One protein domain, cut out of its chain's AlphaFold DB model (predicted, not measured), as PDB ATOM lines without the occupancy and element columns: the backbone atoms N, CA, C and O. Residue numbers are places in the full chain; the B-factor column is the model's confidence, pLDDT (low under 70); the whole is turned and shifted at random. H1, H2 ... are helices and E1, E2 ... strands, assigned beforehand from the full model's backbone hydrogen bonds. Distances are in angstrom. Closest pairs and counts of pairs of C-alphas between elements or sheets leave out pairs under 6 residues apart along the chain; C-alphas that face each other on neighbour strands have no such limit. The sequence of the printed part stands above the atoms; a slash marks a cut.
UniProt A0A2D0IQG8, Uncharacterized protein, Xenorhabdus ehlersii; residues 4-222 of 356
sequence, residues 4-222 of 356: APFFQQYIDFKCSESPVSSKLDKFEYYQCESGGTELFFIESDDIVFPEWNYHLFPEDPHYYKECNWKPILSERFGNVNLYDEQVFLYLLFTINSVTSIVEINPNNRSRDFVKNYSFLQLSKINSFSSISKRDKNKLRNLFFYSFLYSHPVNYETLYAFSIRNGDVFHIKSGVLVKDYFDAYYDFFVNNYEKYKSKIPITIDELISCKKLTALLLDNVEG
ATOM      1  N   ALA A   4      41.455 -16.689  41.492       91.94
ATOM      2  CA  ALA A   4      42.583 -17.220  40.727       91.94
ATOM      3  C   ALA A   4      42.172 -18.224  39.626       91.94
ATOM      4  O   ALA A   4      42.674 -18.077  38.514       91.94
ATOM      5  N   PRO A   5      41.226 -19.163  39.843       93.38
ATOM      6  CA  PRO A   5      40.752 -20.054  38.778       93.38
ATOM      7  C   PRO A   5      40.066 -19.336  37.605       93.38
ATOM      8  O   PRO A   5      40.249 -19.739  36.458       93.38
ATOM      9  N   PHE A   6      39.312 -18.257  37.864       93.88
ATOM     10  CA  PHE A   6      38.682 -17.455  36.802       93.88
ATOM     11  C   PHE A   6      39.726 -16.738  35.957       93.88
ATOM     12  O   PHE A   6      39.609 -16.700  34.734       93.88
ATOM     13  N   PHE A   7      40.748 -16.179  36.611       91.94
ATOM     14  CA  PHE A   7      41.844 -15.503  35.926       91.94
ATOM     15  C   PHE A   7      42.733 -16.489  35.155       91.94
ATOM     16  O   PHE A   7      43.151 -16.190  34.044       91.94
ATOM     17  N   GLN A   8      42.980 -17.678  35.711       91.12
ATOM     18  CA  GLN A   8      43.701 -18.756  35.035       91.12
ATOM     19  C   GLN A   8      43.025 -19.113  33.708       91.12
ATOM     20  O   GLN A   8      43.663 -19.011  32.665       91.12
ATOM     21  N   GLN A   9      41.728 -19.442  33.735       92.25
ATOM     22  CA  GLN A   9      40.997 -19.765  32.509       92.25
ATOM     23  C   GLN A   9      40.947 -18.587  31.537       92.25
ATOM     24  O   GLN A   9      41.147 -18.790  30.348       92.25
ATOM     25  N   TYR A  10      40.764 -17.357  32.024       91.31
ATOM     26  CA  TYR A  10      40.839 -16.165  31.176       91.31
ATOM     27  C   TYR A  10      42.162 -16.104  30.388       91.31
ATOM     28  O   TYR A  10      42.156 -15.891  29.176       91.31
ATOM     29  N   ILE A  11      43.305 -16.333  31.050       89.25
ATOM     30  CA  ILE A  11      44.611 -16.359  30.374       89.25
ATOM     31  C   ILE A  11      44.719 -17.552  29.419       89.25
ATOM     32  O   ILE A  11      45.257 -17.389  28.325       89.25
ATOM     33  N   ASP A  12      44.163 -18.709  29.784       89.69
ATOM     34  CA  ASP A  12      44.134 -19.896  28.926       89.69
ATOM     35  C   ASP A  12      43.372 -19.643  27.627       89.69
ATOM     36  O   ASP A  12      43.901 -19.948  26.561       89.69
ATOM     37  N   PHE A  13      42.213 -18.985  27.687       89.19
ATOM     38  CA  PHE A  13      41.473 -18.546  26.501       89.19
ATOM     39  C   PHE A  13      42.228 -17.517  25.658       89.19
ATOM     40  O   PHE A  13      42.067 -17.488  24.442       89.19
ATOM     41  N   LYS A  14      43.080 -16.700  26.279       85.62
ATOM     42  CA  LYS A  14      43.857 -15.670  25.581       85.62
ATOM     43  C   LYS A  14      45.129 -16.198  24.914       85.62
ATOM     44  O   LYS A  14      45.600 -15.611  23.944       85.62
ATOM     45  N   CYS A  15      45.730 -17.248  25.471       83.38
ATOM     46  CA  CYS A  15      47.070 -17.699  25.083       83.38
ATOM     47  C   CYS A  15      47.097 -19.096  24.451       83.38
ATOM     48  O   CYS A  15      48.092 -19.442  23.816       83.38
ATOM     49  N   SER A  16      46.058 -19.912  24.638       81.88
ATOM     50  CA  SER A  16      46.022 -21.286  24.131       81.88
ATOM     51  C   SER A  16      45.341 -21.365  22.770       81.88
ATOM     52  O   SER A  16      44.293 -20.767  22.557       81.88
ATOM     53  N   GLU A  17      45.876 -22.192  21.869       75.50
ATOM     54  CA  GLU A  17      45.245 -22.477  20.567       75.50
ATOM     55  C   GLU A  17      43.946 -23.294  20.694       75.50
ATOM     56  O   GLU A  17      43.139 -23.354  19.770       75.50
ATOM     57  N   SER A  18      43.748 -23.986  21.818       80.88
ATOM     58  CA  SER A  18      42.565 -24.814  22.086       80.88
ATOM     59  C   SER A  18      42.231 -24.773  23.579       80.88
ATOM     60  O   SER A  18      42.525 -25.732  24.301       80.88
ATOM     61  N   PRO A  19      41.694 -23.645  24.076       84.25
ATOM     62  CA  PRO A  19      41.355 -23.507  25.482       84.25
ATOM     63  C   PRO A  19      40.240 -24.482  25.860       84.25
ATOM     64  O   PRO A  19      39.288 -24.698  25.109       84.25
ATOM     65  N   VAL A  20      40.361 -25.081  27.042       86.38
ATOM     66  CA  VAL A  20      39.334 -25.966  27.594       86.38
ATOM     67  C   VAL A  20      38.556 -25.181  28.631       86.38
ATOM     68  O   VAL A  20      39.123 -24.736  29.628       86.38
ATOM     69  N   SER A  21      37.252 -25.039  28.409       89.12
ATOM     70  CA  SER A  21      36.378 -24.457  29.416       89.12
ATOM     71  C   SER A  21      36.153 -25.429  30.565       89.12
ATOM     72  O   SER A  21      35.983 -26.636  30.360       89.12
ATOM     73  N   SER A  22      36.131 -24.907  31.786       92.19
ATOM     74  CA  SER A  22      35.668 -25.661  32.944       92.19
ATOM     75  C   SER A  22      34.757 -24.817  33.821       92.19
ATOM     76  O   SER A  22      34.975 -23.619  34.014       92.19
ATOM     77  N   LYS A  23      33.738 -25.468  34.383       94.44
ATOM     78  CA  LYS A  23      32.756 -24.831  35.260       94.44
ATOM     79  C   LYS A  23      33.423 -24.283  36.516       94.44
ATOM     80  O   LYS A  23      34.091 -25.017  37.248       94.44
ATOM     81  N   LEU A  24      33.183 -23.008  36.795       94.56
ATOM     82  CA  LEU A  24      33.616 -22.309  37.997       94.56
ATOM     83  C   LEU A  24      32.391 -21.768  38.727       94.56
ATOM     84  O   LEU A  24      31.846 -20.730  38.361       94.56
ATOM     85  N   ASP A  25      31.972 -22.450  39.795       95.06
ATOM     86  CA  ASP A  25      30.746 -22.101  40.527       95.06
ATOM     87  C   ASP A  25      29.525 -22.142  39.579       95.06
ATOM     88  O   ASP A  25      29.209 -23.211  39.054       95.06
ATOM     89  N   LYS A  26      28.867 -21.004  39.332       96.56
ATOM     90  CA  LYS A  26      27.738 -20.849  38.401       96.56
ATOM     91  C   LYS A  26      28.140 -20.321  37.019       96.56
ATOM     92  O   LYS A  26      27.271 -19.896  36.265       96.56
ATOM     93  N   PHE A  27      29.432 -20.336  36.700       97.25
ATOM     94  CA  PHE A  27      29.961 -19.713  35.493       97.25
ATOM     95  C   PHE A  27      30.765 -20.666  34.618       97.25
ATOM     96  O   PHE A  27      31.416 -21.587  35.116       97.25
ATOM     97  N   GLU A  28      30.783 -20.391  33.319       95.88
ATOM     98  CA  GLU A  28      31.596 -21.112  32.343       95.88
ATOM     99  C   GLU A  28      32.048 -20.159  31.229       95.88
ATOM    100  O   GLU A  28      31.281 -19.307  30.782       95.88
ATOM    101  N   TYR A  29      33.313 -20.254  30.815       95.06
ATOM    102  CA  TYR A  29      33.826 -19.445  29.710       95.06
ATOM    103  C   TYR A  29      33.442 -20.069  28.373       95.06
ATOM    104  O   TYR A  29      33.592 -21.276  28.185       95.06
ATOM    105  N   TYR A  30      33.032 -19.251  27.412       91.50
ATOM    106  CA  TYR A  30      32.810 -19.708  26.045       91.50
ATOM    107  C   TYR A  30      33.400 -18.734  25.041       91.50
ATOM    108  O   TYR A  30      33.370 -17.516  25.228       91.50
ATOM    109  N   GLN A  31      33.916 -19.296  23.949       89.31
ATOM    110  CA  GLN A  31      34.312 -18.521  22.787       89.31
ATOM    111  C   GLN A  31      33.058 -18.146  21.992       89.31
ATOM    112  O   GLN A  31      32.267 -19.010  21.614       89.31
ATOM    113  N   CYS A  32      32.870 -16.855  21.758       86.06
ATOM    114  CA  CYS A  32      31.736 -16.320  21.022       86.06
ATOM    115  C   CYS A  32      31.987 -16.388  19.510       86.06
ATOM    116  O   CYS A  32      33.128 -16.310  19.050       86.06
ATOM    117  N   GLU A  33      30.914 -16.426  18.714       81.12
ATOM    118  CA  GLU A  33      31.000 -16.393  17.243       81.12
ATOM    119  C   GLU A  33      31.736 -15.152  16.710       81.12
ATOM    120  O   GLU A  33      32.361 -15.190  15.652       81.12
ATOM    121  N   SER A  34      31.699 -14.052  17.465       75.19
ATOM    122  CA  SER A  34      32.401 -12.798  17.172       75.19
ATOM    123  C   SER A  34      33.926 -12.875  17.345       75.19
ATOM    124  O   SER A  34      34.604 -11.872  17.134       75.19
ATOM    125  N   GLY A  35      34.467 -14.031  17.747       76.19
ATOM    126  CA  GLY A  35      35.890 -14.249  18.020       76.19
ATOM    127  C   GLY A  35      36.329 -13.859  19.435       76.19
ATOM    128  O   GLY A  35      37.447 -14.175  19.827       76.19
ATOM    129  N   GLY A  36      35.457 -13.211  20.217       86.00
ATOM    130  CA  GLY A  36      35.697 -12.915  21.630       86.00
ATOM    131  C   GLY A  36      35.516 -14.128  22.547       86.00
ATOM    132  O   GLY A  36      35.129 -15.211  22.114       86.00
ATOM    133  N   THR A  37      35.778 -13.939  23.836       90.94
ATOM    134  CA  THR A  37      35.480 -14.922  24.889       90.94
ATOM    135  C   THR A  37      34.766 -14.219  26.027       90.94
ATOM    136  O   THR A  37      35.217 -13.172  26.485       90.94
ATOM    137  N   GLU A  38      33.681 -14.812  26.508       93.81
ATOM    138  CA  GLU A  38      32.852 -14.250  27.571       93.81
ATOM    139  C   GLU A  38      32.614 -15.286  28.672       93.81
ATOM    140  O   GLU A  38      32.692 -16.497  28.447       93.81
ATOM    141  N   LEU A  39      32.334 -14.800  29.881       96.06
ATOM    142  CA  LEU A  39      31.945 -15.627  31.019       96.06
ATOM    143  C   LEU A  39      30.416 -15.691  31.094       96.06
ATOM    144  O   LEU A  39      29.775 -14.677  31.365       96.06
ATOM    145  N   PHE A  40      29.839 -16.869  30.882       96.44
ATOM    146  CA  PHE A  40      28.393 -17.091  30.871       96.44
ATOM    147  C   PHE A  40      27.894 -17.674  32.186       96.44
ATOM    148  O   PHE A  40      28.643 -18.321  32.923       96.44
ATOM    149  N   PHE A  41      26.610 -17.464  32.454       97.12
ATOM    150  CA  PHE A  41      25.868 -18.166  33.495       97.12
ATOM    151  C   PHE A  41      25.462 -19.567  33.011       97.12
ATOM    152  O   PHE A  41      25.072 -19.737  31.862       97.12
ATOM    153  N   ILE A  42      25.580 -20.585  33.869       94.94
ATOM    154  CA  ILE A  42      25.365 -21.994  33.474       94.94
ATOM    155  C   ILE A  42      23.878 -22.348  33.317       94.94
ATOM    156  O   ILE A  42      23.548 -23.222  32.520       94.94
ATOM    157  N   GLU A  43      22.993 -21.762  34.125       93.38
ATOM    158  CA  GLU A  43      21.552 -22.065  34.119       93.38
ATOM    159  C   GLU A  43      20.754 -21.066  33.275       93.38
ATOM    160  O   GLU A  43      19.606 -21.346  32.926       93.38
ATOM    161  N   SER A  44      21.358 -19.921  32.959       91.56
ATOM    162  CA  SER A  44      20.747 -18.846  32.182       91.56
ATOM    163  C   SER A  44      21.464 -18.684  30.850       91.56
ATOM    164  O   SER A  44      22.406 -17.898  30.722       91.56
ATOM    165  N   ASP A  45      20.993 -19.464  29.876       81.19
ATOM    166  CA  ASP A  45      21.515 -19.505  28.512       81.19
ATOM    167  C   ASP A  45      21.626 -18.094  27.909       81.19
ATOM    168  O   ASP A  45      20.761 -17.238  28.108       81.19
ATOM    169  N   ASP A  46      22.704 -17.865  27.159       87.88
ATOM    170  CA  ASP A  46      23.011 -16.625  26.435       87.88
ATOM    171  C   ASP A  46      23.199 -15.359  27.293       87.88
ATOM    172  O   ASP A  46      23.408 -14.273  26.747       87.88
ATOM    173  N   ILE A  47      23.192 -15.462  28.627       93.94
ATOM    174  CA  ILE A  47      23.480 -14.322  29.502       93.94
ATOM    175  C   ILE A  47      24.953 -14.317  29.905       93.94
ATOM    176  O   ILE A  47      25.467 -15.259  30.513       93.94
ATOM    177  N   VAL A  48      25.627 -13.200  29.626       94.88
ATOM    178  CA  VAL A  48      27.014 -12.962  30.037       94.88
ATOM    179  C   VAL A  48      27.087 -12.242  31.383       94.88
ATOM    180  O   VAL A  48      26.274 -11.372  31.710       94.88
ATOM    181  N   PHE A  49      28.097 -12.588  32.177       96.56
ATOM    182  CA  PHE A  49      28.305 -12.079  33.531       96.56
ATOM    183  C   PHE A  49      28.328 -10.546  33.642       96.56
ATOM    184  O   PHE A  49      27.695 -10.030  34.564       96.56
ATOM    185  N   PRO A  50      28.984  -9.778  32.752       94.19
ATOM    186  CA  PRO A  50      28.995  -8.320  32.869       94.19
ATOM    187  C   PRO A  50      27.644  -7.646  32.596       94.19
ATOM    188  O   PRO A  50      27.449  -6.517  33.038       94.19
ATOM    189  N   GLU A  51      26.714  -8.313  31.905       93.00
ATOM    190  CA  GLU A  51      25.497  -7.691  31.354       93.00
ATOM    191  C   GLU A  51      24.201  -8.117  32.061       93.00
ATOM    192  O   GLU A  51      23.111  -7.681  31.686       93.00
ATOM    193  N   TRP A  52      24.292  -8.917  33.129       94.12
ATOM    194  CA  TRP A  52      23.125  -9.462  33.836       94.12
ATOM    195  C   TRP A  52      22.100  -8.402  34.280       94.12
ATOM    196  O   TRP A  52      20.908  -8.682  34.369       94.12
ATOM    197  N   ASN A  53      22.546  -7.181  34.590       92.94
ATOM    198  CA  ASN A  53      21.700  -6.099  35.085       92.94
ATOM    199  C   ASN A  53      21.273  -5.106  34.001       92.94
ATOM    200  O   ASN A  53      20.707  -4.076  34.356       92.94
ATOM    201  N   TYR A  54      21.509  -5.377  32.714       89.00
ATOM    202  CA  TYR A  54      21.251  -4.429  31.622       89.00
ATOM    203  C   TYR A  54      19.827  -3.838  31.648       89.00
ATOM    204  O   TYR A  54      19.640  -2.627  31.547       89.00
ATOM    205  N   HIS A  55      18.808  -4.665  31.903       88.69
ATOM    206  CA  HIS A  55      17.403  -4.231  31.979       88.69
ATOM    207  C   HIS A  55      17.004  -3.542  33.299       88.69
ATOM    208  O   HIS A  55      15.839  -3.168  33.485       88.69
ATOM    209  N   LEU A  56      17.946  -3.397  34.232       89.31
ATOM    210  CA  LEU A  56      17.766  -2.722  35.519       89.31
ATOM    211  C   LEU A  56      18.315  -1.292  35.506       89.31
ATOM    212  O   LEU A  56      18.081  -0.564  36.470       89.31
ATOM    213  N   PHE A  57      19.016  -0.889  34.440       83.06
ATOM    214  CA  PHE A  57      19.563   0.459  34.322       83.06
ATOM    215  C   PHE A  57      18.432   1.494  34.364       83.06
ATOM    216  O   PHE A  57      17.420   1.330  33.672       83.06
ATOM    217  N   PRO A  58      18.578   2.567  35.161       79.88
ATOM    218  CA  PRO A  58      17.641   3.670  35.106       79.88
ATOM    219  C   PRO A  58      17.753   4.349  33.740       79.88
ATOM    220  O   PRO A  58      18.857   4.537  33.217       79.88
ATOM    221  N   GLU A  59      16.614   4.733  33.164       76.06
ATOM    222  CA  GLU A  59      16.620   5.466  31.899       76.06
ATOM    223  C   GLU A  59      17.305   6.833  32.082       76.06
ATOM    224  O   GLU A  59      17.306   7.408  33.174       76.06
ATOM    225  N   ASP A  60      17.919   7.350  31.016       71.94
ATOM    226  CA  ASP A  60      18.706   8.579  31.096       71.94
ATOM    227  C   ASP A  60      17.804   9.811  31.292       71.94
ATOM    228  O   ASP A  60      16.999  10.138  30.411       71.94
ATOM    229  N   PRO A  61      17.940  10.521  32.433       69.44
ATOM    230  CA  PRO A  61      17.072  11.642  32.768       69.44
ATOM    231  C   PRO A  61      17.202  12.817  31.790       69.44
ATOM    232  O   PRO A  61      16.281  13.627  31.712       69.44
ATOM    233  N   HIS A  62      18.294  12.925  31.022       72.62
ATOM    234  CA  HIS A  62      18.492  14.019  30.063       72.62
ATOM    235  C   HIS A  62      17.519  13.973  28.880       72.62
ATOM    236  O   HIS A  62      17.279  15.004  28.248       72.62
ATOM    237  N   TYR A  63      16.931  12.810  28.585       70.06
ATOM    238  CA  TYR A  63      15.973  12.652  27.487       70.06
ATOM    239  C   TYR A  63      14.519  12.917  27.900       70.06
ATOM    240  O   TYR A  63      13.627  12.891  27.049       70.06
ATOM    241  N   TYR A  64      14.265  13.241  29.173       72.06
ATOM    242  CA  TYR A  64      12.918  13.431  29.703       72.06
ATOM    243  C   TYR A  64      12.741  14.803  30.355       72.06
ATOM    244  O   TYR A  64      13.498  15.214  31.228       72.06
ATOM    245  N   LYS A  65      11.691  15.525  29.942       57.75
ATOM    246  CA  LYS A  65      11.399  16.889  30.425       57.75
ATOM    247  C   LYS A  65      10.976  16.947  31.898       57.75
ATOM    248  O   LYS A  65      11.185  17.972  32.536       57.75
ATOM    249  N   GLU A  66      10.392  15.870  32.421       58.47
ATOM    250  CA  GLU A  66       9.969  15.730  33.816       58.47
ATOM    251  C   GLU A  66      10.220  14.283  34.261       58.47
ATOM    252  O   GLU A  66       9.514  13.367  33.842       58.47
ATOM    253  N   CYS A  67      11.235  14.058  35.094       60.59
ATOM    254  CA  CYS A  67      11.505  12.750  35.688       60.59
ATOM    255  C   CYS A  67      11.613  12.870  37.206       60.59
ATOM    256  O   CYS A  67      12.589  13.391  37.735       60.59
ATOM    257  N   ASN A  68      10.611  12.337  37.908       66.62
ATOM    258  CA  ASN A  68      10.616  12.184  39.369       66.62
ATOM    259  C   ASN A  68      11.246  10.850  39.806       66.62
ATOM    260  O   ASN A  68      10.965  10.347  40.897       66.62
ATOM    261  N   TRP A  69      12.044  10.233  38.935       82.56
ATOM    262  CA  TRP A  69      12.707   8.977  39.242       82.56
ATOM    263  C   TRP A  69      13.752   9.178  40.328       82.56
ATOM    264  O   TRP A  69      14.447  10.191  40.387       82.56
ATOM    265  N   LYS A  70      13.838   8.185  41.206       86.75
ATOM    266  CA  LYS A  70      14.825   8.135  42.273       86.75
ATOM    267  C   LYS A  70      15.731   6.935  42.040       86.75
ATOM    268  O   LYS A  70      15.227   5.914  41.571       86.75
ATOM    269  N   PRO A  71      17.008   7.034  42.431       91.31
ATOM    270  CA  PRO A  71      17.888   5.879  42.497       91.31
ATOM    271  C   PRO A  71      17.264   4.740  43.284       91.31
ATOM    272  O   PRO A  71      16.542   4.972  44.268       91.31
ATOM    273  N   ILE A  72      17.581   3.514  42.886       93.19
ATOM    274  CA  ILE A  72      16.987   2.317  43.475       93.19
ATOM    275  C   ILE A  72      17.332   2.189  44.960       93.19
ATOM    276  O   ILE A  72      16.505   1.751  45.757       93.19
ATOM    277  N   LEU A  73      18.515   2.674  45.350       95.25
ATOM    278  CA  LEU A  73      18.999   2.694  46.731       95.25
ATOM    279  C   LEU A  73      18.889   4.073  47.400       95.25
ATOM    280  O   LEU A  73      19.597   4.344  48.370       95.25
ATOM    281  N   SER A  74      18.011   4.953  46.909       93.62
ATOM    282  CA  SER A  74      17.877   6.332  47.414       93.62
ATOM    283  C   SER A  74      17.568   6.434  48.915       93.62
ATOM    284  O   SER A  74      17.974   7.403  49.549       93.62
ATOM    285  N   GLU A  75      16.909   5.435  49.509       93.62
ATOM    286  CA  GLU A  75      16.658   5.389  50.958       93.62
ATOM    287  C   GLU A  75      17.942   5.192  51.779       93.62
ATOM    288  O   GLU A  75      18.062   5.730  52.880       93.62
ATOM    289  N   ARG A  76      18.917   4.446  51.245       96.56
ATOM    290  CA  ARG A  76      20.197   4.157  51.914       96.56
ATOM    291  C   ARG A  76      21.280   5.170  51.548       96.56
ATOM    292  O   ARG A  76      22.089   5.532  52.398       96.56
ATOM    293  N   PHE A  77      21.285   5.644  50.305       96.44
ATOM    294  CA  PHE A  77      22.284   6.566  49.769       96.44
ATOM    295  C   PHE A  77      21.625   7.854  49.265       96.44
ATOM    296  O   PHE A  77      21.647   8.156  48.077       96.44
ATOM    297  N   GLY A  78      21.060   8.649  50.180       92.56
ATOM    298  CA  GLY A  78      20.301   9.863  49.835       92.56
ATOM    299  C   GLY A  78      21.086  10.963  49.099       92.56
ATOM    300  O   GLY A  78      20.475  11.871  48.545       92.56
ATOM    301  N   ASN A  79      22.421  10.878  49.068       91.81
ATOM    302  CA  ASN A  79      23.300  11.805  48.343       91.81
ATOM    303  C   ASN A  79      23.655  11.334  46.921       91.81
ATOM    304  O   ASN A  79      24.368  12.042  46.212       91.81
ATOM    305  N   VAL A  80      23.218  10.139  46.522       94.12
ATOM    306  CA  VAL A  80      23.380   9.607  45.166       94.12
ATOM    307  C   VAL A  80      22.141  10.015  44.377       94.12
ATOM    308  O   VAL A  80      21.023   9.766  44.824       94.12
ATOM    309  N   ASN A  81      22.324  10.685  43.238       91.06
ATOM    310  CA  ASN A  81      21.242  10.985  42.297       91.06
ATOM    311  C   ASN A  81      21.179   9.939  41.162       91.06
ATOM    312  O   ASN A  81      21.965   8.997  41.135       91.06
ATOM    313  N   LEU A  82      20.225  10.071  40.232       90.19
ATOM    314  CA  LEU A  82      20.021   9.075  39.167       90.19
ATOM    315  C   LEU A  82      21.235   8.922  38.240       90.19
ATOM    316  O   LEU A  82      21.589   7.811  37.861       90.19
ATOM    317  N   TYR A  83      21.892  10.032  37.911       89.31
ATOM    318  CA  TYR A  83      23.108  10.011  37.102       89.31
ATOM    319  C   TYR A  83      24.270   9.361  37.863       89.31
ATOM    320  O   TYR A  83      24.990   8.534  37.314       89.31
ATOM    321  N   ASP A  84      24.412   9.665  39.156       92.38
ATOM    322  CA  ASP A  84      25.413   9.030  40.012       92.38
ATOM    323  C   ASP A  84      25.195   7.501  40.073       92.38
ATOM    324  O   ASP A  84      26.158   6.739  40.020       92.38
ATOM    325  N   GLU A  85      23.941   7.031  40.122       93.62
ATOM    326  CA  GLU A  85      23.609   5.601  40.025       93.62
ATOM    327  C   GLU A  85      24.044   5.000  38.681       93.62
ATOM    328  O   GLU A  85      24.690   3.955  38.681       93.62
ATOM    329  N   GLN A  86      23.789   5.662  37.547       91.25
ATOM    330  CA  GLN A  86      24.287   5.206  36.237       91.25
ATOM    331  C   GLN A  86      25.814   5.084  36.212       91.25
ATOM    332  O   GLN A  86      26.356   4.124  35.666       91.25
ATOM    333  N   VAL A  87      26.510   6.023  36.851       93.12
ATOM    334  CA  VAL A  87      27.968   6.012  36.989       93.12
ATOM    335  C   VAL A  87      28.448   4.834  37.854       93.12
ATOM    336  O   VAL A  87      29.427   4.176  37.496       93.12
ATOM    337  N   PHE A  88      27.742   4.485  38.937       95.88
ATOM    338  CA  PHE A  88      28.002   3.245  39.687       95.88
ATOM    339  C   PHE A  88      27.774   1.988  38.845       95.88
ATOM    340  O   PHE A  88      28.591   1.069  38.903       95.88
ATOM    341  N   LEU A  89      26.698   1.934  38.058       93.94
ATOM    342  CA  LEU A  89      26.407   0.782  37.199       93.94
ATOM    343  C   LEU A  89      27.430   0.622  36.075       93.94
ATOM    344  O   LEU A  89      27.793  -0.500  35.730       93.94
ATOM    345  N   TYR A  90      27.952   1.730  35.553       92.31
ATOM    346  CA  TYR A  90      29.083   1.696  34.637       92.31
ATOM    347  C   TYR A  90      30.328   1.091  35.304       92.31
ATOM    348  O   TYR A  90      30.939   0.189  34.738       92.31
ATOM    349  N   LEU A  91      30.680   1.518  36.523       95.81
ATOM    350  CA  LEU A  91      31.823   0.936  37.235       95.81
ATOM    351  C   LEU A  91      31.619  -0.561  37.522       95.81
ATOM    352  O   LEU A  91      32.571  -1.336  37.424       95.81
ATOM    353  N   LEU A  92      30.389  -0.971  37.850       96.88
ATOM    354  CA  LEU A  92      30.026  -2.377  38.034       96.88
ATOM    355  C   LEU A  92      30.306  -3.178  36.759       96.88
ATOM    356  O   LEU A  92      30.973  -4.210  36.819       96.88
ATOM    357  N   PHE A  93      29.852  -2.671  35.610       94.62
ATOM    358  CA  PHE A  93      30.138  -3.266  34.307       94.62
ATOM    359  C   PHE A  93      31.647  -3.338  34.040       94.62
ATOM    360  O   PHE A  93      32.155  -4.406  33.715       94.62
ATOM    361  N   THR A  94      32.388  -2.240  34.231       94.19
ATOM    362  CA  THR A  94      33.844  -2.198  34.022       94.19
ATOM    363  C   THR A  94      34.573  -3.250  34.857       94.19
ATOM    364  O   THR A  94      35.396  -3.990  34.320       94.19
ATOM    365  N   ILE A  95      34.238  -3.378  36.143       96.06
ATOM    366  CA  ILE A  95      34.827  -4.390  37.031       96.06
ATOM    367  C   ILE A  95      34.493  -5.803  36.552       96.06
ATOM    368  O   ILE A  95      35.392  -6.635  36.445       96.06
ATOM    369  N   ASN A  96      33.228  -6.071  36.228       96.50
ATOM    370  CA  ASN A  96      32.800  -7.401  35.805       96.50
ATOM    371  C   ASN A  96      33.386  -7.794  34.441       96.50
ATOM    372  O   ASN A  96      33.783  -8.936  34.254       96.50
ATOM    373  N   SER A  97      33.536  -6.841  33.522       94.38
ATOM    374  CA  SER A  97      34.069  -7.062  32.171       94.38
ATOM    375  C   SER A  97      35.547  -7.472  32.123       94.38
ATOM    376  O   SER A  97      36.077  -7.763  31.051       94.38
ATOM    377  N   VAL A  98      36.248  -7.513  33.261       93.69
ATOM    378  CA  VAL A  98      37.583  -8.129  33.357       93.69
ATOM    379  C   VAL A  98      37.548  -9.601  32.944       93.69
ATOM    380  O   VAL A  98      38.542 -10.115  32.446       93.69
ATOM    381  N   THR A  99      36.399 -10.264  33.068       94.06
ATOM    382  CA  THR A  99      36.190 -11.648  32.623       94.06
ATOM    383  C   THR A  99      35.800 -11.754  31.143       94.06
ATOM    384  O   THR A  99      35.203 -12.748  30.745       94.06
ATOM    385  N   SER A 100      36.082 -10.736  30.331       91.94
ATOM    386  CA  SER A 100      35.682 -10.675  28.920       91.94
ATOM    387  C   SER A 100      36.875 -10.350  28.030       91.94
ATOM    388  O   SER A 100      37.670  -9.456  28.349       91.94
ATOM    389  N   ILE A 101      36.983 -11.045  26.899       88.56
ATOM    390  CA  ILE A 101      37.996 -10.852  25.857       88.56
ATOM    391  C   ILE A 101      37.293 -10.353  24.595       88.56
ATOM    392  O   ILE A 101      36.514 -11.079  23.981       88.56
ATOM    393  N   VAL A 102      37.606  -9.124  24.179       78.56
ATOM    394  CA  VAL A 102      37.034  -8.513  22.970       78.56
ATOM    395  C   VAL A 102      38.095  -8.445  21.872       78.56
ATOM    396  O   VAL A 102      38.945  -7.556  21.884       78.56
ATOM    397  N   GLU A 103      38.018  -9.331  20.879       66.38
ATOM    398  CA  GLU A 103      38.978  -9.398  19.762       66.38
ATOM    399  C   GLU A 103      38.344  -9.049  18.411       66.38
ATOM    400  O   GLU A 103      38.341  -9.827  17.465       66.38
ATOM    401  N   ILE A 104      37.798  -7.835  18.310       63.06
ATOM    402  CA  ILE A 104      37.125  -7.377  17.080       63.06
ATOM    403  C   ILE A 104      38.058  -6.524  16.204       63.06
ATOM    404  O   ILE A 104      37.963  -6.541  14.980       63.06
ATOM    405  N   ASN A 105      38.953  -5.734  16.811       73.25
ATOM    406  CA  ASN A 105      39.870  -4.837  16.098       73.25
ATOM    407  C   ASN A 105      41.084  -4.437  16.974       73.25
ATOM    408  O   ASN A 105      41.054  -4.661  18.190       73.25
ATOM    409  N   PRO A 106      42.132  -3.810  16.397       70.81
ATOM    410  CA  PRO A 106      43.337  -3.413  17.136       70.81
ATOM    411  C   PRO A 106      43.081  -2.488  18.339       70.81
ATOM    412  O   PRO A 106      43.689  -2.666  19.395       70.81
ATOM    413  N   ASN A 107      42.128  -1.554  18.234       73.88
ATOM    414  CA  ASN A 107      41.784  -0.640  19.331       73.88
ATOM    415  C   ASN A 107      41.186  -1.385  20.533       73.88
ATOM    416  O   ASN A 107      41.525  -1.093  21.681       73.88
ATOM    417  N   ASN A 108      40.320  -2.369  20.278       78.50
ATOM    418  CA  ASN A 108      39.747  -3.211  21.325       78.50
ATOM    419  C   ASN A 108      40.823  -4.071  21.995       78.50
ATOM    420  O   ASN A 108      40.834  -4.172  23.219       78.50
ATOM    421  N   ARG A 109      41.786  -4.592  21.221       80.88
ATOM    422  CA  ARG A 109      42.921  -5.362  21.751       80.88
ATOM    423  C   ARG A 109      43.802  -4.528  22.686       80.88
ATOM    424  O   ARG A 109      44.161  -4.999  23.763       80.88
ATOM    425  N   SER A 110      44.115  -3.283  22.314       82.25
ATOM    426  CA  SER A 110      44.873  -2.357  23.174       82.25
ATOM    427  C   SER A 110      44.125  -2.053  24.477       82.25
ATOM    428  O   SER A 110      44.694  -2.156  25.566       82.25
ATOM    429  N   ARG A 111      42.823  -1.753  24.393       87.00
ATOM    430  CA  ARG A 111      41.978  -1.503  25.571       87.00
ATOM    431  C   ARG A 111      41.888  -2.714  26.489       87.00
ATOM    432  O   ARG A 111      42.072  -2.569  27.695       87.00
ATOM    433  N   ASP A 112      41.657  -3.897  25.932       87.62
ATOM    434  CA  ASP A 112      41.618  -5.135  26.702       87.62
ATOM    435  C   ASP A 112      42.966  -5.411  27.384       87.62
ATOM    436  O   ASP A 112      43.014  -5.737  28.570       87.62
ATOM    437  N   PHE A 113      44.085  -5.198  26.690       88.75
ATOM    438  CA  PHE A 113      45.401  -5.310  27.310       88.75
ATOM    439  C   PHE A 113      45.572  -4.329  28.483       88.75
ATOM    440  O   PHE A 113      45.965  -4.752  29.568       88.75
ATOM    441  N   VAL A 114      45.222  -3.048  28.315       91.06
ATOM    442  CA  VAL A 114      45.324  -2.032  29.381       91.06
ATOM    443  C   VAL A 114      44.431  -2.367  30.576       91.06
ATOM    444  O   VAL A 114      44.890  -2.237  31.714       91.06
ATOM    445  N   LYS A 115      43.202  -2.841  30.336       92.81
ATOM    446  CA  LYS A 115      42.265  -3.316  31.367       92.81
ATOM    447  C   LYS A 115      42.916  -4.398  32.227       92.81
ATOM    448  O   LYS A 115      43.044  -4.243  33.439       92.81
ATOM    449  N   ASN A 116      43.393  -5.466  31.590       91.12
ATOM    450  CA  ASN A 116      43.929  -6.638  32.283       91.12
ATOM    451  C   ASN A 116      45.288  -6.384  32.924       91.12
ATOM    452  O   ASN A 116      45.534  -6.833  34.043       91.12
ATOM    453  N   TYR A 117      46.158  -5.634  32.247       93.50
ATOM    454  CA  TYR A 117      47.421  -5.203  32.825       93.50
ATOM    455  C   TYR A 117      47.164  -4.389  34.096       93.50
ATOM    456  O   TYR A 117      47.688  -4.724  35.154       93.50
ATOM    457  N   SER A 118      46.297  -3.374  34.025       95.00
ATOM    458  CA  SER A 118      45.982  -2.521  35.174       95.00
ATOM    459  C   SER A 118      45.344  -3.311  36.317       95.00
ATOM    460  O   SER A 118      45.761  -3.152  37.462       95.00
ATOM    461  N   PHE A 119      44.399  -4.207  36.014       95.31
ATOM    462  CA  PHE A 119      43.786  -5.108  36.992       95.31
ATOM    463  C   PHE A 119      44.839  -5.969  37.712       95.31
ATOM    464  O   PHE A 119      44.922  -5.971  38.942       95.31
ATOM    465  N   LEU A 120      45.736  -6.614  36.957       94.38
ATOM    466  CA  LEU A 120      46.821  -7.419  37.517       94.38
ATOM    467  C   LEU A 120      47.749  -6.585  38.414       94.38
ATOM    468  O   LEU A 120      48.085  -7.018  39.519       94.38
ATOM    469  N   GLN A 121      48.155  -5.393  37.968       94.75
ATOM    470  CA  GLN A 121      49.055  -4.530  38.739       94.75
ATOM    471  C   GLN A 121      48.402  -3.993  40.019       94.75
ATOM    472  O   GLN A 121      49.056  -3.961  41.064       94.75
ATOM    473  N   LEU A 122      47.117  -3.625  39.978       95.19
ATOM    474  CA  LEU A 122      46.360  -3.195  41.161       95.19
ATOM    475  C   LEU A 122      46.335  -4.280  42.241       95.19
ATOM    476  O   LEU A 122      46.577  -3.978  43.411       95.19
ATOM    477  N   SER A 123      46.183  -5.546  41.841       93.25
ATOM    478  CA  SER A 123      46.232  -6.682  42.766       93.25
ATOM    479  C   SER A 123      47.577  -6.824  43.489       93.25
ATOM    480  O   SER A 123      47.630  -7.309  44.619       93.25
ATOM    481  N   LYS A 124      48.678  -6.405  42.849       91.00
ATOM    482  CA  LYS A 124      50.050  -6.615  43.339       91.00
ATOM    483  C   LYS A 124      50.673  -5.392  43.986       91.00
ATOM    484  O   LYS A 124      51.619  -5.543  44.746       91.00
ATOM    485  N   ILE A 125      50.189  -4.178  43.726       90.06
ATOM    486  CA  ILE A 125      50.914  -2.946  44.088       90.06
ATOM    487  C   ILE A 125      51.295  -2.865  45.578       90.06
ATOM    488  O   ILE A 125      52.314  -2.281  45.957       90.06
ATOM    489  N   ASN A 126      50.492  -3.483  46.445       88.75
ATOM    490  CA  ASN A 126      50.745  -3.527  47.878       88.75
ATOM    491  C   ASN A 126      51.902  -4.466  48.259       88.75
ATOM    492  O   ASN A 126      52.630  -4.134  49.199       88.75
ATOM    493  N   SER A 127      52.132  -5.553  47.515       87.88
ATOM    494  CA  SER A 127      53.159  -6.564  47.810       87.88
ATOM    495  C   SER A 127      54.590  -6.118  47.486       87.88
ATOM    496  O   SER A 127      55.535  -6.661  48.052       87.88
ATOM    497  N   PHE A 128      54.772  -5.093  46.647       88.69
ATOM    498  CA  PHE A 128      56.096  -4.607  46.243       88.69
ATOM    499  C   PHE A 128      56.880  -4.041  47.428       88.69
ATOM    500  O   PHE A 128      56.525  -3.007  47.985       88.69
ATOM    501  N   SER A 129      57.965  -4.676  47.845       91.06
ATOM    502  CA  SER A 129      58.761  -4.201  48.984       91.06
ATOM    503  C   SER A 129      59.790  -3.132  48.601       91.06
ATOM    504  O   SER A 129      60.221  -2.358  49.451       91.06
ATOM    505  N   SER A 130      60.159  -3.066  47.321       90.56
ATOM    506  CA  SER A 130      61.223  -2.204  46.792       90.56
ATOM    507  C   SER A 130      60.796  -0.766  46.483       90.56
ATOM    508  O   SER A 130      61.647   0.071  46.189       90.56
ATOM    509  N   ILE A 131      59.496  -0.464  46.564       91.06
ATOM    510  CA  ILE A 131      58.917   0.833  46.194       91.06
ATOM    511  C   ILE A 131      58.374   1.549  47.433       91.06
ATOM    512  O   ILE A 131      57.712   0.953  48.290       91.06
ATOM    513  N   SER A 132      58.597   2.864  47.504       91.62
ATOM    514  CA  SER A 132      58.088   3.703  48.588       91.62
ATOM    515  C   SER A 132      56.551   3.721  48.640       91.62
ATOM    516  O   SER A 132      55.866   3.633  47.620       91.62
ATOM    517  N   LYS A 133      55.966   3.929  49.829       91.75
ATOM    518  CA  LYS A 133      54.503   4.083  49.978       91.75
ATOM    519  C   LYS A 133      53.942   5.222  49.112       91.75
ATOM    520  O   LYS A 133      52.824   5.121  48.609       91.75
ATOM    521  N   ARG A 134      54.707   6.305  48.941       91.31
ATOM    522  CA  ARG A 134      54.314   7.452  48.110       91.31
ATOM    523  C   ARG A 134      54.202   7.047  46.644       91.31
ATOM    524  O   ARG A 134      53.205   7.381  46.012       91.31
ATOM    525  N   ASP A 135      55.192   6.332  46.124       91.50
ATOM    526  CA  ASP A 135      55.214   5.950  44.711       91.50
ATOM    527  C   ASP A 135      54.217   4.825  44.428       91.50
ATOM    528  O   ASP A 135      53.498   4.909  43.438       91.50
ATOM    529  N   LYS A 136      54.009   3.889  45.368       92.81
ATOM    530  CA  LYS A 136      52.877   2.945  45.312       92.81
ATOM    531  C   LYS A 136      51.531   3.647  45.146       92.81
ATOM    532  O   LYS A 136      50.696   3.191  44.377       92.81
ATOM    533  N   ASN A 137      51.299   4.756  45.855       92.06
ATOM    534  CA  ASN A 137      50.050   5.510  45.723       92.06
ATOM    535  C   ASN A 137      49.915   6.180  44.348       92.06
ATOM    536  O   ASN A 137      48.821   6.178  43.791       92.06
ATOM    537  N   LYS A 138      51.003   6.725  43.787       91.56
ATOM    538  CA  LYS A 138      50.989   7.291  42.429       91.56
ATOM    539  C   LYS A 138      50.700   6.219  41.378       91.56
ATOM    540  O   LYS A 138      49.823   6.413  40.546       91.56
ATOM    541  N   LEU A 139      51.384   5.080  41.471       93.94
ATOM    542  CA  LEU A 139      51.189   3.940  40.579       93.94
ATOM    543  C   LEU A 139      49.780   3.365  40.697       93.94
ATOM    544  O   LEU A 139      49.144   3.105  39.687       93.94
ATOM    545  N   ARG A 140      49.238   3.253  41.916       94.69
ATOM    546  CA  ARG A 140      47.846   2.835  42.116       94.69
ATOM    547  C   ARG A 140      46.872   3.771  41.403       94.69
ATOM    548  O   ARG A 140      45.959   3.292  40.743       94.69
ATOM    549  N   ASN A 141      47.080   5.083  41.499       92.56
ATOM    550  CA  ASN A 141      46.247   6.051  40.789       92.56
ATOM    551  C   ASN A 141      46.399   5.929  39.267       92.56
ATOM    552  O   ASN A 141      45.397   6.023  38.566       92.56
ATOM    553  N   LEU A 142      47.618   5.702  38.766       93.06
ATOM    554  CA  LEU A 142      47.869   5.451  37.345       93.06
ATOM    555  C   LEU A 142      47.111   4.209  36.866       93.06
ATOM    556  O   LEU A 142      46.344   4.304  35.917       93.06
ATOM    557  N   PHE A 143      47.289   3.065  37.532       95.12
ATOM    558  CA  PHE A 143      46.640   1.816  37.139       95.12
ATOM    559  C   PHE A 143      45.122   1.904  37.257       95.12
ATOM    560  O   PHE A 143      44.423   1.476  36.349       95.12
ATOM    561  N   PHE A 144      44.594   2.512  38.321       95.06
ATOM    562  CA  PHE A 144      43.150   2.683  38.466       95.06
ATOM    563  C   PHE A 144      42.571   3.601  37.384       95.06
ATOM    564  O   PHE A 144      41.561   3.264  36.776       95.06
ATOM    565  N   TYR A 145      43.237   4.716  37.071       92.81
ATOM    566  CA  TYR A 145      42.829   5.582  35.964       92.81
ATOM    567  C   TYR A 145      42.850   4.840  34.621       92.81
ATOM    568  O   TYR A 145      41.872   4.885  33.880       92.81
ATOM    569  N   SER A 146      43.936   4.121  34.321       92.56
ATOM    570  CA  SER A 146      44.065   3.341  33.085       92.56
ATOM    571  C   SER A 146      43.021   2.225  32.988       92.56
ATOM    572  O   SER A 146      42.510   1.964  31.902       92.56
ATOM    573  N   PHE A 147      42.668   1.607  34.118       94.00
ATOM    574  CA  PHE A 147      41.608   0.609  34.218       94.00
ATOM    575  C   PHE A 147      40.224   1.185  33.892       94.00
ATOM    576  O   PHE A 147      39.456   0.563  33.171       94.00
ATOM    577  N   LEU A 148      39.901   2.390  34.368       92.56
ATOM    578  CA  LEU A 148      38.646   3.049  33.987       92.56
ATOM    579  C   LEU A 148      38.667   3.481  32.513       92.56
ATOM    580  O   LEU A 148      37.688   3.310  31.794       92.56
ATOM    581  N   TYR A 149      39.808   3.988  32.039       89.12
ATOM    582  CA  TYR A 149      39.975   4.458  30.663       89.12
ATOM    583  C   TYR A 149      39.860   3.340  29.612       89.12
ATOM    584  O   TYR A 149      39.566   3.615  28.446       89.12
ATOM    585  N   SER A 150      40.072   2.069  29.981       87.81
ATOM    586  CA  SER A 150      39.959   0.957  29.029       87.81
ATOM    587  C   SER A 150      38.538   0.743  28.500       87.81
ATOM    588  O   SER A 150      38.367   0.052  27.497       87.81
ATOM    589  N   HIS A 151      37.525   1.366  29.108       84.19
ATOM    590  CA  HIS A 151      36.157   1.382  28.600       84.19
ATOM    591  C   HIS A 151      35.773   2.789  28.126       84.19
ATOM    592  O   HIS A 151      36.033   3.766  28.825       84.19
ATOM    593  N   PRO A 152      35.135   2.930  26.949       77.44
ATOM    594  CA  PRO A 152      34.773   4.240  26.420       77.44
ATOM    595  C   PRO A 152      33.718   4.913  27.303       77.44
ATOM    596  O   PRO A 152      32.605   4.410  27.428       77.44
ATOM    597  N   VAL A 153      34.056   6.074  27.867       81.38
ATOM    598  CA  VAL A 153      33.140   6.926  28.638       81.38
ATOM    599  C   VAL A 153      33.384   8.401  28.401       81.38
ATOM    600  O   VAL A 153      34.426   8.812  27.891       81.38
ATOM    601  N   ASN A 154      32.399   9.207  28.796       84.81
ATOM    602  CA  ASN A 154      32.574  10.645  28.895       84.81
ATOM    603  C   ASN A 154      33.572  11.006  30.019       84.81
ATOM    604  O   ASN A 154      33.874  10.210  30.912       84.81
ATOM    605  N   TYR A 155      34.063  12.244  29.965       84.44
ATOM    606  CA  TYR A 155      35.024  12.771  30.929       84.44
ATOM    607  C   TYR A 155      34.489  12.728  32.370       84.44
ATOM    608  O   TYR A 155      35.193  12.295  33.271       84.44
ATOM    609  N   GLU A 156      33.240  13.121  32.609       85.38
ATOM    610  CA  GLU A 156      32.672  13.161  33.962       85.38
ATOM    611  C   GLU A 156      32.674  11.780  34.635       85.38
ATOM    612  O   GLU A 156      33.134  11.646  35.768       85.38
ATOM    613  N   THR A 157      32.260  10.736  33.915       87.19
ATOM    614  CA  THR A 157      32.245   9.351  34.401       87.19
ATOM    615  C   THR A 157      33.654   8.819  34.669       87.19
ATOM    616  O   THR A 157      33.878   8.186  35.701       87.19
ATOM    617  N   LEU A 158      34.626   9.119  33.798       89.38
ATOM    618  CA  LEU A 158      36.025   8.704  33.981       89.38
ATOM    619  C   LEU A 158      36.630   9.245  35.287       89.38
ATOM    620  O   LEU A 158      37.424   8.563  35.935       89.38
ATOM    621  N   TYR A 159      36.250  10.461  35.682       92.88
ATOM    622  CA  TYR A 159      36.757  11.133  36.881       92.88
ATOM    623  C   TYR A 159      35.815  11.030  38.091       92.88
ATOM    624  O   TYR A 159      36.070  11.665  39.114       92.88
ATOM    625  N   ALA A 160      34.749  10.230  38.020       95.56
ATOM    626  CA  ALA A 160      33.776  10.121  39.104       95.56
ATOM    627  C   ALA A 160      34.280   9.303  40.305       95.56
ATOM    628  O   ALA A 160      33.803   9.491  41.428       95.56
ATOM    629  N   PHE A 161      35.257   8.416  40.100       96.81
ATOM    630  CA  PHE A 161      35.792   7.533  41.136       96.81
ATOM    631  C   PHE A 161      37.256   7.819  41.443       96.81
ATOM    632  O   PHE A 161      38.041   8.227  40.590       96.81
ATOM    633  N   SER A 162      37.645   7.556  42.685       95.75
ATOM    634  CA  SER A 162      39.037   7.606  43.113       95.75
ATOM    635  C   SER A 162      39.343   6.441  44.038       95.75
ATOM    636  O   SER A 162      38.454   5.918  44.708       95.75
ATOM    637  N   ILE A 163      40.617   6.062  44.090       94.81
ATOM    638  CA  ILE A 163      41.127   5.052  45.006       94.81
ATOM    639  C   ILE A 163      42.006   5.716  46.066       94.81
ATOM    640  O   ILE A 163      42.949   6.450  45.765       94.81
ATOM    641  N   ARG A 164      41.707   5.476  47.344       89.06
ATOM    642  CA  ARG A 164      42.477   6.028  48.467       89.06
ATOM    643  C   ARG A 164      42.643   4.979  49.544       89.06
ATOM    644  O   ARG A 164      41.677   4.386  49.985       89.06
ATOM    645  N   ASN A 165      43.886   4.770  49.979       84.44
ATOM    646  CA  ASN A 165      44.236   3.754  50.980       84.44
ATOM    647  C   ASN A 165      43.746   2.329  50.645       84.44
ATOM    648  O   ASN A 165      43.647   1.505  51.544       84.44
ATOM    649  N   GLY A 166      43.514   2.035  49.362       87.56
ATOM    650  CA  GLY A 166      42.986   0.744  48.922       87.56
ATOM    651  C   GLY A 166      41.460   0.660  48.907       87.56
ATOM    652  O   GLY A 166      40.951  -0.418  48.674       87.56
ATOM    653  N   ASP A 167      40.734   1.757  49.121       95.19
ATOM    654  CA  ASP A 167      39.278   1.792  48.969       95.19
ATOM    655  C   ASP A 167      38.895   2.636  47.752       95.19
ATOM    656  O   ASP A 167      39.402   3.755  47.585       95.19
ATOM    657  N   VAL A 168      37.999   2.114  46.913       97.69
ATOM    658  CA  VAL A 168      37.400   2.876  45.812       97.69
ATOM    659  C   VAL A 168      36.132   3.566  46.306       97.69
ATOM    660  O   VAL A 168      35.258   2.952  46.923       97.69
ATOM    661  N   PHE A 169      36.005   4.856  46.012       97.62
ATOM    662  CA  PHE A 169      34.850   5.657  46.406       97.62
ATOM    663  C   PHE A 169      34.409   6.601  45.291       97.62
ATOM    664  O   PHE A 169      35.218   7.079  44.489       97.62
ATOM    665  N   HIS A 170      33.110   6.887  45.260       97.56
ATOM    666  CA  HIS A 170      32.529   7.889  44.380       97.56
ATOM    667  C   HIS A 170      32.834   9.286  44.928       97.56
ATOM    668  O   HIS A 170      32.402   9.628  46.031       97.56
ATOM    669  N   ILE A 171      33.567  10.105  44.172       96.50
ATOM    670  CA  ILE A 171      34.142  11.371  44.649       96.50
ATOM    671  C   ILE A 171      33.061  12.334  45.137       96.50
ATOM    672  O   ILE A 171      33.196  12.913  46.212       96.50
ATOM    673  N   LYS A 172      31.984  12.493  44.361       95.50
ATOM    674  CA  LYS A 172      30.923  13.464  44.651       95.50
ATOM    675  C   LYS A 172      30.124  13.106  45.903       95.50
ATOM    676  O   LYS A 172      29.841  13.977  46.718       95.50
ATOM    677  N   SER A 173      29.761  11.831  46.059       95.56
ATOM    678  CA  SER A 173      28.921  11.374  47.182       95.56
ATOM    679  C   SER A 173      29.712  10.918  48.416       95.56
ATOM    680  O   SER A 173      29.143  10.817  49.500       95.56
ATOM    681  N   GLY A 174      31.000  10.597  48.257       96.06
ATOM    682  CA  GLY A 174      31.837   9.973  49.285       96.06
ATOM    683  C   GLY A 174      31.527   8.496  49.564       96.06
ATOM    684  O   GLY A 174      32.171   7.900  50.423       96.06
ATOM    685  N   VAL A 175      30.554   7.901  48.866       97.81
ATOM    686  CA  VAL A 175      30.129   6.512  49.072       97.81
ATOM    687  C   VAL A 175      31.211   5.540  48.601       97.81
ATOM    688  O   VAL A 175      31.733   5.672  47.490       97.81
ATOM    689  N   LEU A 176      31.522   4.550  49.441       98.00
ATOM    690  CA  LEU A 176      32.393   3.434  49.086       98.00
ATOM    691  C   LEU A 176      31.705   2.550  48.045       98.00
ATOM    692  O   LEU A 176      30.543   2.172  48.204       98.00
ATOM    693  N   VAL A 177      32.437   2.179  46.997       98.19
ATOM    694  CA  VAL A 177      31.903   1.332  45.920       98.19
ATOM    695  C   VAL A 177      31.485  -0.033  46.455       98.19
ATOM    696  O   VAL A 177      30.423  -0.532  46.092       98.19
ATOM    697  N   LYS A 178      32.270  -0.591  47.383       97.94
ATOM    698  CA  LYS A 178      31.956  -1.856  48.053       97.94
ATOM    699  C   LYS A 178      30.601  -1.813  48.756       97.94
ATOM    700  O   LYS A 178      29.788  -2.707  48.547       97.94
ATOM    701  N   ASP A 179      30.337  -0.754  49.520       98.25
ATOM    702  CA  ASP A 179      29.074  -0.587  50.246       98.25
ATOM    703  C   ASP A 179      27.888  -0.431  49.291       98.25
ATOM    704  O   ASP A 179      26.808  -0.968  49.547       98.25
ATOM    705  N   TYR A 180      28.081   0.303  48.190       98.50
ATOM    706  CA  TYR A 180      27.041   0.498  47.185       98.50
ATOM    707  C   TYR A 180      26.701  -0.809  46.466       98.50
ATOM    708  O   TYR A 180      25.530  -1.176  46.395       98.50
ATOM    709  N   PHE A 181      27.701  -1.542  45.968       98.31
ATOM    710  CA  PHE A 181      27.474  -2.806  45.261       98.31
ATOM    711  C   PHE A 181      26.898  -3.885  46.169       98.31
ATOM    712  O   PHE A 181      25.964  -4.572  45.763       98.31
ATOM    713  N   ASP A 182      27.387  -4.006  47.404       98.31
ATOM    714  CA  ASP A 182      26.842  -4.956  48.375       98.31
ATOM    715  C   ASP A 182      25.339  -4.718  48.595       98.31
ATOM    716  O   ASP A 182      24.528  -5.633  48.440       98.31
ATOM    717  N   ALA A 183      24.960  -3.454  48.821       98.38
ATOM    718  CA  ALA A 183      23.570  -3.038  48.962       98.38
ATOM    719  C   ALA A 183      22.740  -3.226  47.681       98.38
ATOM    720  O   ALA A 183      21.566  -3.578  47.767       98.38
ATOM    721  N   TYR A 184      23.330  -2.987  46.508       97.94
ATOM    722  CA  TYR A 184      22.674  -3.137  45.207       97.94
ATOM    723  C   TYR A 184      22.293  -4.594  44.945       97.94
ATOM    724  O   TYR A 184      21.134  -4.891  44.656       97.94
ATOM    725  N   TYR A 185      23.236  -5.519  45.129       98.06
ATOM    726  CA  TYR A 185      22.953  -6.945  45.008       98.06
ATOM    727  C   TYR A 185      21.959  -7.420  46.075       98.06
ATOM    728  O   TYR A 185      21.005  -8.116  45.732       98.06
ATOM    729  N   ASP A 186      22.116  -7.010  47.340       98.38
ATOM    730  CA  ASP A 186      21.171  -7.375  48.408       98.38
ATOM    731  C   ASP A 186      19.752  -6.893  48.119       98.38
ATOM    732  O   ASP A 186      18.785  -7.608  48.388       98.38
ATOM    733  N   PHE A 187      19.605  -5.698  47.547       97.75
ATOM    734  CA  PHE A 187      18.304  -5.189  47.140       97.75
ATOM    735  C   PHE A 187      17.633  -6.131  46.136       97.75
ATOM    736  O   PHE A 187      16.477  -6.509  46.341       97.75
ATOM    737  N   PHE A 188      18.340  -6.551  45.083       97.62
ATOM    738  CA  PHE A 188      17.760  -7.432  44.068       97.62
ATOM    739  C   PHE A 188      17.549  -8.861  44.551       97.62
ATOM    740  O   PHE A 188      16.537  -9.452  44.191       97.62
ATOM    741  N   VAL A 189      18.418  -9.392  45.411       97.69
ATOM    742  CA  VAL A 189      18.206 -10.705  46.042       97.69
ATOM    743  C   VAL A 189      16.942 -10.683  46.909       97.69
ATOM    744  O   VAL A 189      16.064 -11.527  46.746       97.69
ATOM    745  N   ASN A 190      16.787  -9.673  47.771       97.81
ATOM    746  CA  ASN A 190      15.628  -9.559  48.665       97.81
ATOM    747  C   ASN A 190      14.314  -9.260  47.926       97.81
ATOM    748  O   ASN A 190      13.234  -9.543  48.442       97.81
ATOM    749  N   ASN A 191      14.395  -8.687  46.724       97.12
ATOM    750  CA  ASN A 191      13.241  -8.331  45.901       97.12
ATOM    751  C   ASN A 191      13.151  -9.172  44.618       97.12
ATOM    752  O   ASN A 191      12.468  -8.763  43.677       97.12
ATOM    753  N   TYR A 192      13.807 -10.334  44.564       97.38
ATOM    754  CA  TYR A 192      13.967 -11.104  43.329       97.38
ATOM    755  C   TYR A 192      12.625 -11.397  42.645       97.38
ATOM    756  O   TYR A 192      12.441 -11.055  41.481       97.38
ATOM    757  N   GLU A 193      11.625 -11.890  43.384       97.31
ATOM    758  CA  GLU A 193      10.296 -12.190  42.827       97.31
ATOM    759  C   GLU A 193       9.603 -10.984  42.178       97.31
ATOM    760  O   GLU A 193       8.858 -11.140  41.209       97.31
ATOM    761  N   LYS A 194       9.864  -9.772  42.681       96.31
ATOM    762  CA  LYS A 194       9.320  -8.525  42.130       96.31
ATOM    763  C   LYS A 194      10.018  -8.124  40.828       96.31
ATOM    764  O   LYS A 194       9.377  -7.538  39.960       96.31
ATOM    765  N   TYR A 195      11.313  -8.414  40.699       94.94
ATOM    766  CA  TYR A 195      12.143  -7.996  39.564       94.94
ATOM    767  C   TYR A 195      12.497  -9.132  38.599       94.94
ATOM    768  O   TYR A 195      13.153  -8.870  37.597       94.94
ATOM    769  N   LYS A 196      12.030 -10.364  38.828       94.25
ATOM    770  CA  LYS A 196      12.385 -11.548  38.025       94.25
ATOM    771  C   LYS A 196      12.112 -11.423  36.528       94.25
ATOM    772  O   LYS A 196      12.755 -12.086  35.736       94.25
ATOM    773  N   SER A 197      11.174 -10.566  36.113       93.44
ATOM    774  CA  SER A 197      10.927 -10.309  34.687       93.44
ATOM    775  C   SER A 197      12.007  -9.440  34.027       93.44
ATOM    776  O   SER A 197      11.990  -9.273  32.815       93.44
ATOM    777  N   LYS A 198      12.875  -8.810  34.825       92.81
ATOM    778  CA  LYS A 198      13.978  -7.939  34.396       92.81
ATOM    779  C   LYS A 198      15.358  -8.500  34.753       92.81
ATOM    780  O   LYS A 198      16.342  -8.009  34.221       92.81
ATOM    781  N   ILE A 199      15.432  -9.466  35.669       95.44
ATOM    782  CA  ILE A 199      16.666 -10.166  36.036       95.44
ATOM    783  C   ILE A 199      16.692 -11.461  35.214       95.44
ATOM    784  O   ILE A 199      15.901 -12.352  35.510       95.44
ATOM    785  N   PRO A 200      17.548 -11.574  34.185       95.38
ATOM    786  CA  PRO A 200      17.555 -12.716  33.275       95.38
ATOM    787  C   PRO A 200      18.313 -13.932  33.834       95.38
ATOM    788  O   PRO A 200      18.517 -14.891  33.104       95.38
ATOM    789  N   ILE A 201      18.738 -13.882  35.101       97.44
ATOM    790  CA  ILE A 201      19.517 -14.925  35.777       97.44
ATOM    791  C   ILE A 201      18.790 -15.471  36.998       97.44
ATOM    792  O   ILE A 201      17.958 -14.769  37.578       97.44
ATOM    793  N   THR A 202      19.126 -16.688  37.435       97.25
ATOM    794  CA  THR A 202      18.516 -17.279  38.634       97.25
ATOM    795  C   THR A 202      18.940 -16.551  39.914       97.25
ATOM    796  O   THR A 202      19.939 -15.829  39.959       97.25
ATOM    797  N   ILE A 203      18.191 -16.735  41.008       97.50
ATOM    798  CA  ILE A 203      18.558 -16.146  42.306       97.50
ATOM    799  C   ILE A 203      19.914 -16.665  42.813       97.50
ATOM    800  O   ILE A 203      20.694 -15.897  43.377       97.50
ATOM    801  N   ASP A 204      20.229 -17.940  42.571       97.44
ATOM    802  CA  ASP A 204      21.512 -18.534  42.951       97.44
ATOM    803  C   ASP A 204      22.657 -17.948  42.115       97.44
ATOM    804  O   ASP A 204      23.720 -17.626  42.650       97.44
ATOM    805  N   GLU A 205      22.426 -17.741  40.817       97.75
ATOM    806  CA  GLU A 205      23.359 -17.054  39.923       97.75
ATOM    807  C   GLU A 205      23.575 -15.597  40.324       97.75
ATOM    808  O   GLU A 205      24.715 -15.136  40.325       97.75
ATOM    809  N   LEU A 206      22.531 -14.883  40.755       97.81
ATOM    810  CA  LEU A 206      22.644 -13.519  41.275       97.81
ATOM    811  C   LEU A 206      23.493 -13.465  42.557       97.81
ATOM    812  O   LEU A 206      24.320 -12.564  42.728       97.81
ATOM    813  N   ILE A 207      23.341 -14.448  43.448       98.06
ATOM    814  CA  ILE A 207      24.166 -14.580  44.658       98.06
ATOM    815  C   ILE A 207      25.627 -14.889  44.296       98.06
ATOM    816  O   ILE A 207      26.543 -14.324  44.903       98.06
ATOM    817  N   SER A 208      25.877 -15.764  43.318       97.94
ATOM    818  CA  SER A 208      27.237 -16.036  42.827       97.94
ATOM    819  C   SER A 208      27.830 -14.832  42.085       97.94
ATOM    820  O   SER A 208      29.008 -14.527  42.272       97.94
ATOM    821  N   CYS A 209      27.014 -14.069  41.355       97.12
ATOM    822  CA  CYS A 209      27.385 -12.816  40.702       97.12
ATOM    823  C   CYS A 209      27.887 -11.789  41.725       97.12
ATOM    824  O   CYS A 209      29.007 -11.296  41.593       97.12
ATOM    825  N   LYS A 210      27.136 -11.575  42.818       98.19
ATOM    826  CA  LYS A 210      27.556 -10.724  43.944       98.19
ATOM    827  C   LYS A 210      28.945 -11.107  44.469       98.19
ATOM    828  O   LYS A 210      29.792 -10.242  44.686       98.19
ATOM    829  N   LYS A 211      29.183 -12.407  44.687       98.12
ATOM    830  CA  LYS A 211      30.461 -12.917  45.214       98.12
ATOM    831  C   LYS A 211      31.613 -12.666  44.244       98.12
ATOM    832  O   LYS A 211      32.671 -12.223  44.685       98.12
ATOM    833  N   LEU A 212      31.414 -12.925  42.950       98.19
ATOM    834  CA  LEU A 212      32.452 -12.720  41.942       98.19
ATOM    835  C   LEU A 212      32.791 -11.234  41.794       98.19
ATOM    836  O   LEU A 212      33.961 -10.873  41.887       98.19
ATOM    837  N   THR A 213      31.790 -10.358  41.679       98.25
ATOM    838  CA  THR A 213      32.003  -8.903  41.642       98.25
ATOM    839  C   THR A 213      32.751  -8.402  42.876       98.25
ATOM    840  O   THR A 213      33.660  -7.585  42.746       98.25
ATOM    841  N   ALA A 214      32.426  -8.903  44.072       97.94
ATOM    842  CA  ALA A 214      33.138  -8.526  45.292       97.94
ATOM    843  C   ALA A 214      34.621  -8.939  45.254       97.94
ATOM    844  O   ALA A 214      35.478  -8.144  45.633       97.94
ATOM    845  N   LEU A 215      34.936 -10.140  44.753       97.19
ATOM    846  CA  LEU A 215      36.321 -10.594  44.571       97.19
ATOM    847  C   LEU A 215      37.077  -9.748  43.535       97.19
ATOM    848  O   LEU A 215      38.249  -9.433  43.738       97.19
ATOM    849  N   LEU A 216      36.415  -9.370  42.438       97.56
ATOM    850  CA  LEU A 216      36.985  -8.493  41.411       97.56
ATOM    851  C   LEU A 216      37.242  -7.083  41.961       97.56
ATOM    852  O   LEU A 216      38.304  -6.512  41.720       97.56
ATOM    853  N   LEU A 217      36.321  -6.534  42.755       97.62
ATOM    854  CA  LEU A 217      36.514  -5.243  43.416       97.62
ATOM    855  C   LEU A 217      37.648  -5.298  44.446       97.62
ATOM    856  O   LEU A 217      38.516  -4.430  44.426       97.62
ATOM    857  N   ASP A 218      37.689  -6.327  45.299       96.19
ATOM    858  CA  ASP A 218      38.775  -6.514  46.272       96.19
ATOM    859  C   ASP A 218      40.145  -6.603  45.565       96.19
ATOM    860  O   ASP A 218      41.165  -6.172  46.110       96.19
ATOM    861  N   ASN A 219      40.185  -7.108  44.328       96.06
ATOM    862  CA  ASN A 219      41.383  -7.116  43.496       96.06
ATOM    863  C   ASN A 219      41.794  -5.709  43.030       96.06
ATOM    864  O   ASN A 219      42.941  -5.313  43.246       96.06
ATOM    865  N   VAL A 220      40.854  -4.937  42.469       96.06
ATOM    866  CA  VAL A 220      41.052  -3.527  42.069       96.06
ATOM    867  C   VAL A 220      41.513  -2.673  43.257       96.06
ATOM    868  O   VAL A 220      42.367  -1.796  43.125       96.06
ATOM    869  N   GLU A 221      40.986  -2.967  44.440       95.56
ATOM    870  CA  GLU A 221      41.336  -2.339  45.714       95.56
ATOM    871  C   GLU A 221      42.706  -2.784  46.270       95.56
ATOM    872  O   GLU A 221      43.254  -2.163  47.189       95.56
ATOM    873  N   GLY A 222      43.310  -3.828  45.694       92.56
ATOM    874  CA  GLY A 222      44.586  -4.395  46.131       92.56
ATOM    875  C   GLY A 222      44.497  -5.121  47.479       92.56
ATOM    876  O   GLY A 222      45.488  -5.177  48.213       92.56
TER     877      GLY A 222
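What this domain is: This is residues 4 to 222 of the 356 residues of an uncharacterized protein of Xenorhabdus ehlersii (UniProt A0A2D0IQG8). Look first for H2 in the core: H6 and H8, side by side and running opposite ways, make a layer that crosses it at about a right angle, and the helical hairpin H3 and H4 meets H2 and H8 near their last residues. Two small strand hairpins complete the body, E1 and E2 near the last residues of H2, with H1 over one face of their sheet, and E3 and E4 between H4 and H6; a long stretch without a named element, residues 42 to 81, leads from E2 to H2. The printed part has 219 residues with eight named helices and four named strands in the order H1 E1 E2 H2 H3 H4 H5 E3 E4 H6 H7 H8, and each hairpin of strands is an antiparallel sheet of two. The class is mostly helix. The whole is compact, with a radius of gyration of the C-alphas of 17.8 A, and rounded, spanning 51 by 45 by 31 A.

How they stand to each other: Start at the sheet of E1, residues 27 to 31, and E2, residues 37 to 41, an antiparallel hairpin at 148 degrees; N 28 and O 40 are within hydrogen-bond range at 3.0 A, and so are N 40 and O 28 at 2.8 A. The closest C-alphas of E1 and H1, residues 4 to 15, are those of Tyr 29 and Gln 9, 7.7 A apart. At Leu 39 and Thr 99, 6.0 A, you reach the closest C-alphas of E2 and H2, residues 82 to 99. H1 and H2 only just touch, with 3 pairs of C-alphas within 8 A, closest at Tyr 10 and Thr 99, 6.6 A. H2 touches H8, residues 203 to 220, about perpendicular at 85 degrees, closest at the C-alphas of Asn 96 and Thr 213, 6.1 A. H8 touches H6, residues 177 to 190, at a shallow tilt of 3 degrees, opposite ways, closest at the C-alphas of Lys 210 and Tyr 185, 6.0 A. H7, residues 192 to 195, is close to but not clearly touching H6, with the C-alphas of Tyr 195 and Phe 188 closest at 7.2 A. H8 also touches H3, residues 106 to 124, where the C-alphas of Asn 219 and Ser 123 are closest at 4.9 A. H3 and H4, residues 133 to 149, touch as a helical hairpin at a shallow tilt of 32 degrees, closest at the C-alphas of Ser 118 and Phe 143, 4.8 A. H4 and H5, residues 155 to 158, only just touch, with 3 pairs of C-alphas within 8 A, closest at Leu 148 and Leu 158, 6.2 A. E3, residues 161 to 164, and E4, residues 167 to 170, are an antiparallel hairpin at 150 degrees, with N 164 and O 167 within hydrogen-bond range at 2.9 A. The closest C-alphas of H4 and E3 are those of Asn 141 and Ile 163, 6.7 A, and those of E4 and H6 are Phe 169 and Val 177, 5.3 A. Every O i to N i+4 pair is within hydrogen-bond range in H1, H3, H4, H6 and H8, and 12 of 14 are in H2; H5 and H7 are too short for such a pair.

Where its parts are: Find C-alpha 4 at (42.583, -17.220, 40.727); from there H1 runs 16.3 A to Cys 15. E1 measures 13.5 A and E2 13.3 A. H2 begins at C-alpha 82, (20.021, 9.075, 39.167), and is 27.1 A long. H3 measures 27.2 A, H4 24.2 A and H6 19.8 A, while H5, E3, E4 and H7 are shorter. H8 runs 25.8 A to C-alpha 220 at (41.052, -3.527, 42.069).

The domain as a whole: The two C-alphas farthest apart are those of Glu 66 and Ser 130, 55.8 A. The printed part has no cut, and its long links are H1 to E1, 11 residues, and E2 to H2, 40 residues. The mean pLDDT of the printed part is 90.7; look for values under 70 at residue 61, residues 65 to 68 and residues 103 to 104.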